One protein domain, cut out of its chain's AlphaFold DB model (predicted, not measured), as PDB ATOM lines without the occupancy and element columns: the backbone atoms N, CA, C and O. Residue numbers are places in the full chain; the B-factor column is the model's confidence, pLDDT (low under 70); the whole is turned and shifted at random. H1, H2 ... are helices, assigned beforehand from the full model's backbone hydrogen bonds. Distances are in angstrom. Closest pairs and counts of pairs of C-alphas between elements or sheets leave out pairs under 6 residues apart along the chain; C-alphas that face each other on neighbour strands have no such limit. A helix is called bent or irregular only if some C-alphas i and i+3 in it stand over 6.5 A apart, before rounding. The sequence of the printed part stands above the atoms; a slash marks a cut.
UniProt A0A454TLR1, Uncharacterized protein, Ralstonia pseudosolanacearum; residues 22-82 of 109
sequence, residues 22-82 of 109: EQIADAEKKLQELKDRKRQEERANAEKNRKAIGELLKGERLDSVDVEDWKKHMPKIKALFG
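Overview. This is residues 22 to 82 of the 109 residues of an uncharacterized protein of Ralstonia pseudosolanacearum (UniProt A0A454TLR1). One long helix, H1, runs as a single arm, and past a short link at its far end a much shorter helix, H2, is set across that end, an L with one long limb and one short one. Most of the length belongs to H1. The printed part has 61 residues with two named helices, H1 then H2, and no named strand; its class is all helix. It is extended, with a radius of gyration of the C-alphas of 20.2 A, and a rod in outline, spanning 60 by 24 by 17 A.

Arrangement. H1, residues 22 to 59, comes first, and its residues 22 to 53 and 56 to 59 stand free. A short link of 7 residues joins it to H2, residues 67 to 80. H1 and H2 are apart, with no C-alpha of the one within 8 A of the other. H2 is irregular, with C-alphas 72 and 75 being 7.1 A apart. In H1 every O i to N i+4 pair is within hydrogen-bond range; in H2 it is 8 of 10.

Along the chain. H1 begins at C-alpha 22, at (-16.185, -77.196, -15.244), and ends at C-alpha 59, at (-5.321, -37.686, -51.699), 54.8 A from first to last C-alpha. Residues 62 to 64 of the link are helix too, in a run without a name. H2 measures 19.4 A from first to last C-alpha and ends at C-alpha 80, at (-25.443, -32.961, -48.581).

Size, cuts and confidence. The two C-alphas farthest apart are those of Glu 22 and Asp 69, 60.7 A. The printed part has no cut, and its one link between named helices is short. The mean pLDDT of the printed part is 88.8, and no printed residue is under 70.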
ATOM      1  N   GLU A  22     -17.358 -77.303 -14.366       84.00
ATOM      2  CA  GLU A  22     -16.185 -77.196 -15.244       84.00
ATOM      3  C   GLU A  22     -16.604 -76.748 -16.656       84.00
ATOM      4  O   GLU A  22     -15.943 -75.908 -17.262       84.00
ATOM      5  N   GLN A  23     -17.771 -77.195 -17.141       83.50
ATOM      6  CA  GLN A  23     -18.356 -76.687 -18.389       83.50
ATOM      7  C   GLN A  23     -18.770 -75.212 -18.282       83.50
ATOM      8  O   GLN A  23     -18.628 -74.469 -19.255       83.50
ATOM      9  N   ILE A  24     -19.269 -74.781 -17.117       86.88
ATOM     10  CA  ILE A  24     -19.572 -73.370 -16.840       86.88
ATOM     11  C   ILE A  24     -18.278 -72.550 -16.869       86.88
ATOM     12  O   ILE A  24     -18.217 -71.559 -17.594       86.88
ATOM     13  N   ALA A  25     -17.228 -72.992 -16.174       89.75
ATOM     14  CA  ALA A  25     -15.942 -72.295 -16.147       89.75
ATOM     15  C   ALA A  25     -15.310 -72.166 -17.549       89.75
ATOM     16  O   ALA A  25     -14.831 -71.093 -17.928       89.75
ATOM     17  N   ASP A  26     -15.362 -73.226 -18.360       89.38
ATOM     18  CA  ASP A  26     -14.880 -73.199 -19.746       89.38
ATOM     19  C   ASP A  26     -15.708 -72.253 -20.631       89.38
ATOM     20  O   ASP A  26     -15.159 -71.523 -21.466       89.38
ATOM     21  N   ALA A  27     -17.032 -72.227 -20.445       91.00
ATOM     22  CA  ALA A  27     -17.917 -71.321 -21.168       91.00
ATOM     23  C   ALA A  27     -17.667 -69.853 -20.790       91.00
ATOM     24  O   ALA A  27     -17.618 -68.996 -21.677       91.00
ATOM     25  N   GLU A  28     -17.454 -69.558 -19.508       92.06
ATOM     26  CA  GLU A  28     -17.116 -68.219 -19.016       92.06
ATOM     27  C   GLU A  28     -15.777 -67.735 -19.570       92.06
ATOM     28  O   GLU A  28     -15.681 -66.611 -20.073       92.06
ATOM     29  N   LYS A  29     -14.759 -68.601 -19.569       91.25
ATOM     30  CA  LYS A  29     -13.454 -68.292 -20.158       91.25
ATOM     31  C   LYS A  29     -13.571 -67.990 -21.650       91.25
ATOM     32  O   LYS A  29     -13.060 -66.973 -22.119       91.25
ATOM     33  N   LYS A  30     -14.305 -68.820 -22.394       92.69
ATOM     34  CA  LYS A  30     -14.540 -68.610 -23.828       92.69
ATOM     35  C   LYS A  30     -15.315 -67.322 -24.100       92.69
ATOM     36  O   LYS A  30     -15.031 -66.613 -25.063       92.69
ATOM     37  N   LEU A  31     -16.289 -66.996 -23.255       92.12
ATOM     38  CA  LEU A  31     -17.044 -65.751 -23.345       92.12
ATOM     39  C   LEU A  31     -16.128 -64.542 -23.122       92.12
ATOM     40  O   LEU A  31     -16.218 -63.566 -23.870       92.12
ATOM     41  N   GLN A  32     -15.227 -64.616 -22.143       91.19
ATOM     42  CA  GLN A  32     -14.248 -63.565 -21.887       91.19
ATOM     43  C   GLN A  32     -13.296 -63.376 -23.078       91.19
ATOM     44  O   GLN A  32     -13.147 -62.256 -23.562       91.19
ATOM     45  N   GLU A  33     -12.753 -64.461 -23.633       92.50
ATOM     46  CA  GLU A  33     -11.907 -64.418 -24.833       92.50
ATOM     47  C   GLU A  33     -12.630 -63.785 -26.034       92.50
ATOM     48  O   GLU A  33     -12.060 -62.958 -26.749       92.50
ATOM     49  N   LEU A  34     -13.907 -64.119 -26.246       91.31
ATOM     50  CA  LEU A  34     -14.714 -63.537 -27.322       91.31
ATOM     51  C   LEU A  34     -14.991 -62.044 -27.106       91.31
ATOM     52  O   LEU A  34     -14.955 -61.274 -28.069       91.31
ATOM     53  N   LYS A  35     -15.239 -61.610 -25.864       90.81
ATOM     54  CA  LYS A  35     -15.387 -60.184 -25.529       90.81
ATOM     55  C   LYS A  35     -14.100 -59.413 -25.797       90.81
ATOM     56  O   LYS A  35     -14.147 -58.340 -26.401       90.81
ATOM     57  N   ASP A  36     -12.965 -59.963 -25.381       90.56
ATOM     58  CA  ASP A  36     -11.665 -59.329 -25.573       90.56
ATOM     59  C   ASP A  36     -11.302 -59.254 -27.059       90.56
ATOM     60  O   ASP A  36     -10.886 -58.197 -27.542       90.56
ATOM     61  N   ARG A  37     -11.576 -60.320 -27.818       89.00
ATOM     62  CA  ARG A  37     -11.414 -60.337 -29.274       89.00
ATOM     63  C   ARG A  37     -12.306 -59.313 -29.970       89.00
ATOM     64  O   ARG A  37     -11.807 -58.558 -30.797       89.00
ATOM     65  N   LYS A  38     -13.588 -59.217 -29.601       89.56
ATOM     66  CA  LYS A  38     -14.501 -58.198 -30.144       89.56
ATOM     67  C   LYS A  38     -13.954 -56.788 -29.910       89.56
ATOM     68  O   LYS A  38     -13.905 -55.985 -30.834       89.56
ATOM     69  N   ARG A  39     -13.473 -56.501 -28.697       90.38
ATOM     70  CA  ARG A  39     -12.887 -55.196 -28.359       90.38
ATOM     71  C   ARG A  39     -11.626 -54.897 -29.172       90.38
ATOM     72  O   ARG A  39     -11.397 -53.751 -29.555       90.38
ATOM     73  N   GLN A  40     -10.789 -55.904 -29.415       86.69
ATOM     74  CA  GLN A  40      -9.597 -55.765 -30.254       86.69
ATOM     75  C   GLN A  40      -9.961 -55.534 -31.726       86.69
ATOM     76  O   GLN A  40      -9.387 -54.648 -32.353       86.69
ATOM     77  N   GLU A  41     -10.933 -56.272 -32.260       83.81
ATOM     78  CA  GLU A  41     -11.421 -56.116 -33.634       83.81
ATOM     79  C   GLU A  41     -12.066 -54.740 -33.853       83.81
ATOM     80  O   GLU A  41     -11.778 -54.080 -34.849       83.81
ATOM     81  N   GLU A  42     -12.861 -54.251 -32.897       86.12
ATOM     82  CA  GLU A  42     -13.432 -52.900 -32.928       86.12
ATOM     83  C   GLU A  42     -12.344 -51.819 -32.942       86.12
ATOM     84  O   GLU A  42     -12.398 -50.904 -33.763       86.12
ATOM     85  N   ARG A  43     -11.319 -51.941 -32.085       87.19
ATOM     86  CA  ARG A  43     -10.175 -51.011 -32.072       87.19
ATOM     87  C   ARG A  43      -9.398 -51.049 -33.385       87.19
ATOM     88  O   ARG A  43      -9.118 -49.995 -33.949       87.19
ATOM     89  N   ALA A  44      -9.093 -52.244 -33.887       85.69
ATOM     90  CA  ALA A  44      -8.361 -52.418 -35.136       85.69
ATOM     91  C   ALA A  44      -9.145 -51.869 -36.337       85.69
ATOM     92  O   ALA A  44      -8.567 -51.224 -37.211       85.69
ATOM     93  N   ASN A  45     -10.462 -52.077 -36.381       85.19
ATOM     94  CA  ASN A  45     -11.314 -51.523 -37.431       85.19
ATOM     95  C   ASN A  45     -11.434 -50.001 -37.323       85.19
ATOM     96  O   ASN A  45     -11.354 -49.321 -38.343       85.19
ATOM     97  N   ALA A  46     -11.561 -49.448 -36.113       85.38
ATOM     98  CA  ALA A  46     -11.567 -48.002 -35.908       85.38
ATOM     99  C   ALA A  46     -10.253 -47.355 -36.375       85.38
ATOM    100  O   ALA A  46     -10.275 -46.320 -37.041       85.38
ATOM    101  N   GLU A  47      -9.111 -47.979 -36.085       87.25
ATOM    102  CA  GLU A  47      -7.800 -47.496 -36.521       87.25
ATOM    103  C   GLU A  47      -7.620 -47.595 -38.041       87.25
ATOM    104  O   GLU A  47      -7.205 -46.620 -38.673       87.25
ATOM    105  N   LYS A  48      -8.007 -48.723 -38.652       90.56
ATOM    106  CA  LYS A  48      -8.019 -48.882 -40.115       90.56
ATOM    107  C   LYS A  48      -8.896 -47.830 -40.787       90.56
ATOM    108  O   LYS A  48      -8.450 -47.195 -41.737       90.56
ATOM    109  N   ASN A  49     -10.101 -47.600 -40.265       87.69
ATOM    110  CA  ASN A  49     -11.014 -46.583 -40.782       87.69
ATOM    111  C   ASN A  49     -10.418 -45.181 -40.649       87.69
ATOM    112  O   ASN A  49     -10.428 -44.418 -41.610       87.69
ATOM    113  N   ARG A  50      -9.836 -44.847 -39.490       87.56
ATOM    114  CA  ARG A  50      -9.168 -43.556 -39.281       87.56
ATOM    115  C   ARG A  50      -8.020 -43.353 -40.270       87.56
ATOM    116  O   ARG A  50      -7.873 -42.256 -40.804       87.56
ATOM    117  N   LYS A  51      -7.224 -44.394 -40.523       90.88
ATOM    118  CA  LYS A  51      -6.125 -44.349 -41.492       90.88
ATOM    119  C   LYS A  51      -6.641 -44.167 -42.922       90.88
ATOM    120  O   LYS A  51      -6.161 -43.272 -43.602       90.88
ATOM    121  N   ALA A  52      -7.639 -44.945 -43.337       90.12
ATOM    122  CA  ALA A  52      -8.236 -44.853 -44.670       90.12
ATOM    123  C   ALA A  52      -8.861 -43.472 -44.931       90.12
ATOM    124  O   ALA A  52      -8.626 -42.879 -45.978       90.12
ATOM    125  N   ILE A  53      -9.586 -42.916 -43.952       88.56
ATOM    126  CA  ILE A  53     -10.118 -41.548 -44.029       88.56
ATOM    127  C   ILE A  53      -8.973 -40.534 -44.135       88.56
ATOM    128  O   ILE A  53      -9.045 -39.610 -44.935       88.56
ATOM    129  N   GLY A  54      -7.901 -40.704 -43.357       87.12
ATOM    130  CA  GLY A  54      -6.734 -39.826 -43.427       87.12
ATOM    131  C   GLY A  54      -6.012 -39.877 -44.778       87.12
ATOM    132  O   GLY A  54      -5.577 -38.842 -45.271       87.12
ATOM    133  N   GLU A  55      -5.882 -41.059 -45.380       89.62
ATOM    134  CA  GLU A  55      -5.299 -41.230 -46.717       89.62
ATOM    135  C   GLU A  55      -6.175 -40.606 -47.804       89.62
ATOM    136  O   GLU A  55      -5.640 -39.917 -48.669       89.62
ATOM    137  N   LEU A  56      -7.499 -40.765 -47.708       90.19
ATOM    138  CA  LEU A  56      -8.459 -40.092 -48.582       90.19
ATOM    139  C   LEU A  56      -8.283 -38.568 -48.493       90.19
ATOM    140  O   LEU A  56      -7.925 -37.922 -49.468       90.19
ATOM    141  N   LEU A  57      -8.371 -37.993 -47.287       88.12
ATOM    142  CA  LEU A  57      -8.221 -36.546 -47.095       88.12
ATOM    143  C   LEU A  57      -6.905 -35.991 -47.668       88.12
ATOM    144  O   LEU A  57      -6.904 -34.901 -48.235       88.12
ATOM    145  N   LYS A  58      -5.799 -36.736 -47.560       87.31
ATOM    146  CA  LYS A  58      -4.514 -36.362 -48.175       87.31
ATOM    147  C   LYS A  58      -4.537 -36.457 -49.701       87.31
ATOM    148  O   LYS A  58      -3.976 -35.591 -50.369       87.31
ATOM    149  N   GLY A  59      -5.166 -37.494 -50.255       87.69
ATOM    150  CA  GLY A  59      -5.321 -37.686 -51.699       87.69
ATOM    151  C   GLY A  59      -6.071 -36.527 -52.359       87.69
ATOM    152  O   GLY A  59      -5.610 -35.989 -53.364       87.69
ATOM    153  N   GLU A  60      -7.157 -36.068 -51.738       87.50
ATOM    154  CA  GLU A  60      -7.920 -34.898 -52.190       87.50
ATOM    155  C   GLU A  60      -7.351 -33.538 -51.716       87.50
ATOM    156  O   GLU A  60      -7.956 -32.499 -51.983       87.50
ATOM    157  N   ARG A  61      -6.190 -33.506 -51.036       85.38
ATOM    158  CA  ARG A  61      -5.566 -32.294 -50.443       85.38
ATOM    159  C   ARG A  61      -6.470 -31.510 -49.488       85.38
ATOM    160  O   ARG A  61      -6.301 -30.305 -49.275       85.38
ATOM    161  N   LEU A  62      -7.427 -32.196 -48.887       84.88
ATOM    162  CA  LEU A  62      -8.355 -31.649 -47.908       84.88
ATOM    163  C   LEU A  62      -7.659 -31.354 -46.565       84.88
ATOM    164  O   LEU A  62      -8.138 -30.533 -45.786       84.88
ATOM    165  N   ASP A  63      -6.496 -31.965 -46.326       81.31
ATOM    166  CA  ASP A  63      -5.600 -31.714 -45.193       81.31
ATOM    167  C   ASP A  63      -4.890 -30.347 -45.236       81.31
ATOM    168  O   ASP A  63      -4.341 -29.914 -44.225       81.31
ATOM    169  N   SER A  64      -4.917 -29.658 -46.381       85.56
ATOM    170  CA  SER A  64      -4.348 -28.310 -46.546       85.56
ATOM    171  C   SER A  64      -5.308 -27.173 -46.172       85.56
ATOM    172  O   SER A  64      -4.877 -26.032 -46.011       85.56
ATOM    173  N   VAL A  65      -6.603 -27.475 -46.037       85.75
ATOM    174  CA  VAL A  65      -7.640 -26.507 -45.662       85.75
ATOM    175  C   VAL A  65      -7.628 -26.324 -44.147       85.75
ATOM    176  O   VAL A  65      -7.585 -27.304 -43.401       85.75
ATOM    177  N   ASP A  66      -7.690 -25.073 -43.688       90.44
ATOM    178  CA  ASP A  66      -7.669 -24.761 -42.262       90.44
ATOM    179  C   ASP A  66      -8.893 -25.342 -41.531       90.44
ATOM    180  O   ASP A  66      -9.999 -25.466 -42.065       90.44
ATOM    181  N   VAL A  67      -8.695 -25.691 -40.263       88.94
ATOM    182  CA  VAL A  67      -9.710 -26.291 -39.396       88.94
ATOM    183  C   VAL A  67     -10.909 -25.356 -39.217       88.94
ATOM    184  O   VAL A  67     -12.046 -25.829 -39.135       88.94
ATOM    185  N   GLU A  68     -10.692 -24.043 -39.169       91.25
ATOM    186  CA  GLU A  68     -11.783 -23.072 -39.038       91.25
ATOM    187  C   GLU A  68     -12.652 -22.997 -40.305       91.25
ATOM    188  O   GLU A  68     -13.884 -22.943 -40.210       91.25
ATOM    189  N   ASP A  69     -12.048 -23.125 -41.489       90.56
ATOM    190  CA  ASP A  69     -12.788 -23.225 -42.750       90.56
ATOM    191  C   ASP A  69     -13.564 -24.544 -42.833       90.56
ATOM    192  O   ASP A  69     -14.754 -24.548 -43.173       90.56
ATOM    193  N   TRP A  70     -12.959 -25.660 -42.410       91.75
ATOM    194  CA  TRP A  70     -13.678 -26.928 -42.262       91.75
ATOM    195  C   TRP A  70     -14.925 -26.768 -41.399       91.75
ATOM    196  O   TRP A  70     -16.017 -27.116 -41.845       91.75
ATOM    197  N   LYS A  71     -14.798 -26.193 -40.197       90.75
ATOM    198  CA  LYS A  71     -15.928 -25.982 -39.275       90.75
ATOM    199  C   LYS A  71     -17.036 -25.137 -39.897       90.75
ATOM    200  O   LYS A  71     -18.210 -25.468 -39.734       90.75
ATOM    201  N   LYS A  72     -16.681 -24.081 -40.633       93.00
ATOM    202  CA  LYS A  72     -17.640 -23.196 -41.308       93.00
ATOM    203  C   LYS A  72     -18.437 -23.919 -42.395       93.00
ATOM    204  O   LYS A  72     -19.632 -23.666 -42.559       93.00
ATOM    205  N   HIS A  73     -17.794 -24.814 -43.141       90.88
ATOM    206  CA  HIS A  73     -18.407 -25.513 -44.271       90.88
ATOM    207  C   HIS A  73     -19.023 -26.871 -43.898       90.88
ATOM    208  O   HIS A  73     -19.920 -27.349 -44.600       90.88
ATOM    209  N   MET A  74     -18.639 -27.453 -42.758       90.56
ATOM    210  CA  MET A  74     -19.105 -28.768 -42.314       90.56
ATOM    211  C   MET A  74     -20.628 -28.906 -42.198       90.56
ATOM    212  O   MET A  74     -21.134 -29.960 -42.581       90.56
ATOM    213  N   PRO A  75     -21.397 -27.897 -41.738       91.50
ATOM    214  CA  PRO A  75     -22.857 -27.979 -41.718       91.50
ATOM    215  C   PRO A  75     -23.462 -28.182 -43.112       91.50
ATOM    216  O   PRO A  75     -24.366 -28.997 -43.277       91.50
ATOM    217  N   LYS A  76     -22.925 -27.501 -44.133       92.00
ATOM    218  CA  LYS A  76     -23.373 -27.665 -45.524       92.00
ATOM    219  C   LYS A  76     -23.014 -29.048 -46.057       92.00
ATOM    220  O   LYS A  76     -23.848 -29.691 -46.677       92.00
ATOM    221  N   ILE A  77     -21.802 -29.520 -45.766       89.69
ATOM    222  CA  ILE A  77     -21.358 -30.867 -46.147       89.69
ATOM    223  C   ILE A  77     -22.259 -31.923 -45.492       89.69
ATOM    224  O   ILE A  77     -22.769 -32.797 -46.181       89.69
ATOM    225  N   LYS A  78     -22.548 -31.807 -44.188       89.62
ATOM    226  CA  LYS A  78     -23.481 -32.701 -43.479       89.62
ATOM    227  C   LYS A  78     -24.882 -32.693 -44.096       89.62
ATOM    228  O   LYS A  78     -25.491 -33.753 -44.190       89.62
ATOM    229  N   ALA A  79     -25.370 -31.538 -44.552       91.62
ATOM    230  CA  ALA A  79     -26.651 -31.440 -45.247       91.62
ATOM    231  C   ALA A  79     -26.667 -32.187 -46.588       91.62
ATOM    232  O   ALA A  79     -27.657 -32.846 -46.888       91.62
ATOM    233  N   LEU A  80     -25.564 -32.175 -47.344       90.38
ATOM    234  CA  LEU A  80     -25.443 -32.961 -48.581       90.38
ATOM    235  C   LEU A  80     -25.537 -34.475 -48.334       90.38
ATOM    236  O   LEU A  80     -26.006 -35.203 -49.202       90.38
ATOM    237  N   PHE A  81     -25.132 -34.940 -47.152       86.19
ATOM    238  CA  PHE A  81     -25.257 -36.343 -46.748       86.19
ATOM    239  C   PHE A  81     -26.564 -36.657 -45.992       86.19
ATOM    240  O   PHE A  81     -26.781 -37.808 -45.625       86.19
ATOM    241  N   GLY A  82     -27.431 -35.667 -45.740       86.88
ATOM    242  CA  GLY A  82     -28.677 -35.853 -44.985       86.88
ATOM    243  C   GLY A  82     -28.498 -36.015 -43.467       86.88
ATOM    244  O   GLY A  82     -29.360 -36.587 -42.810       86.88
TER     245      GLY A  82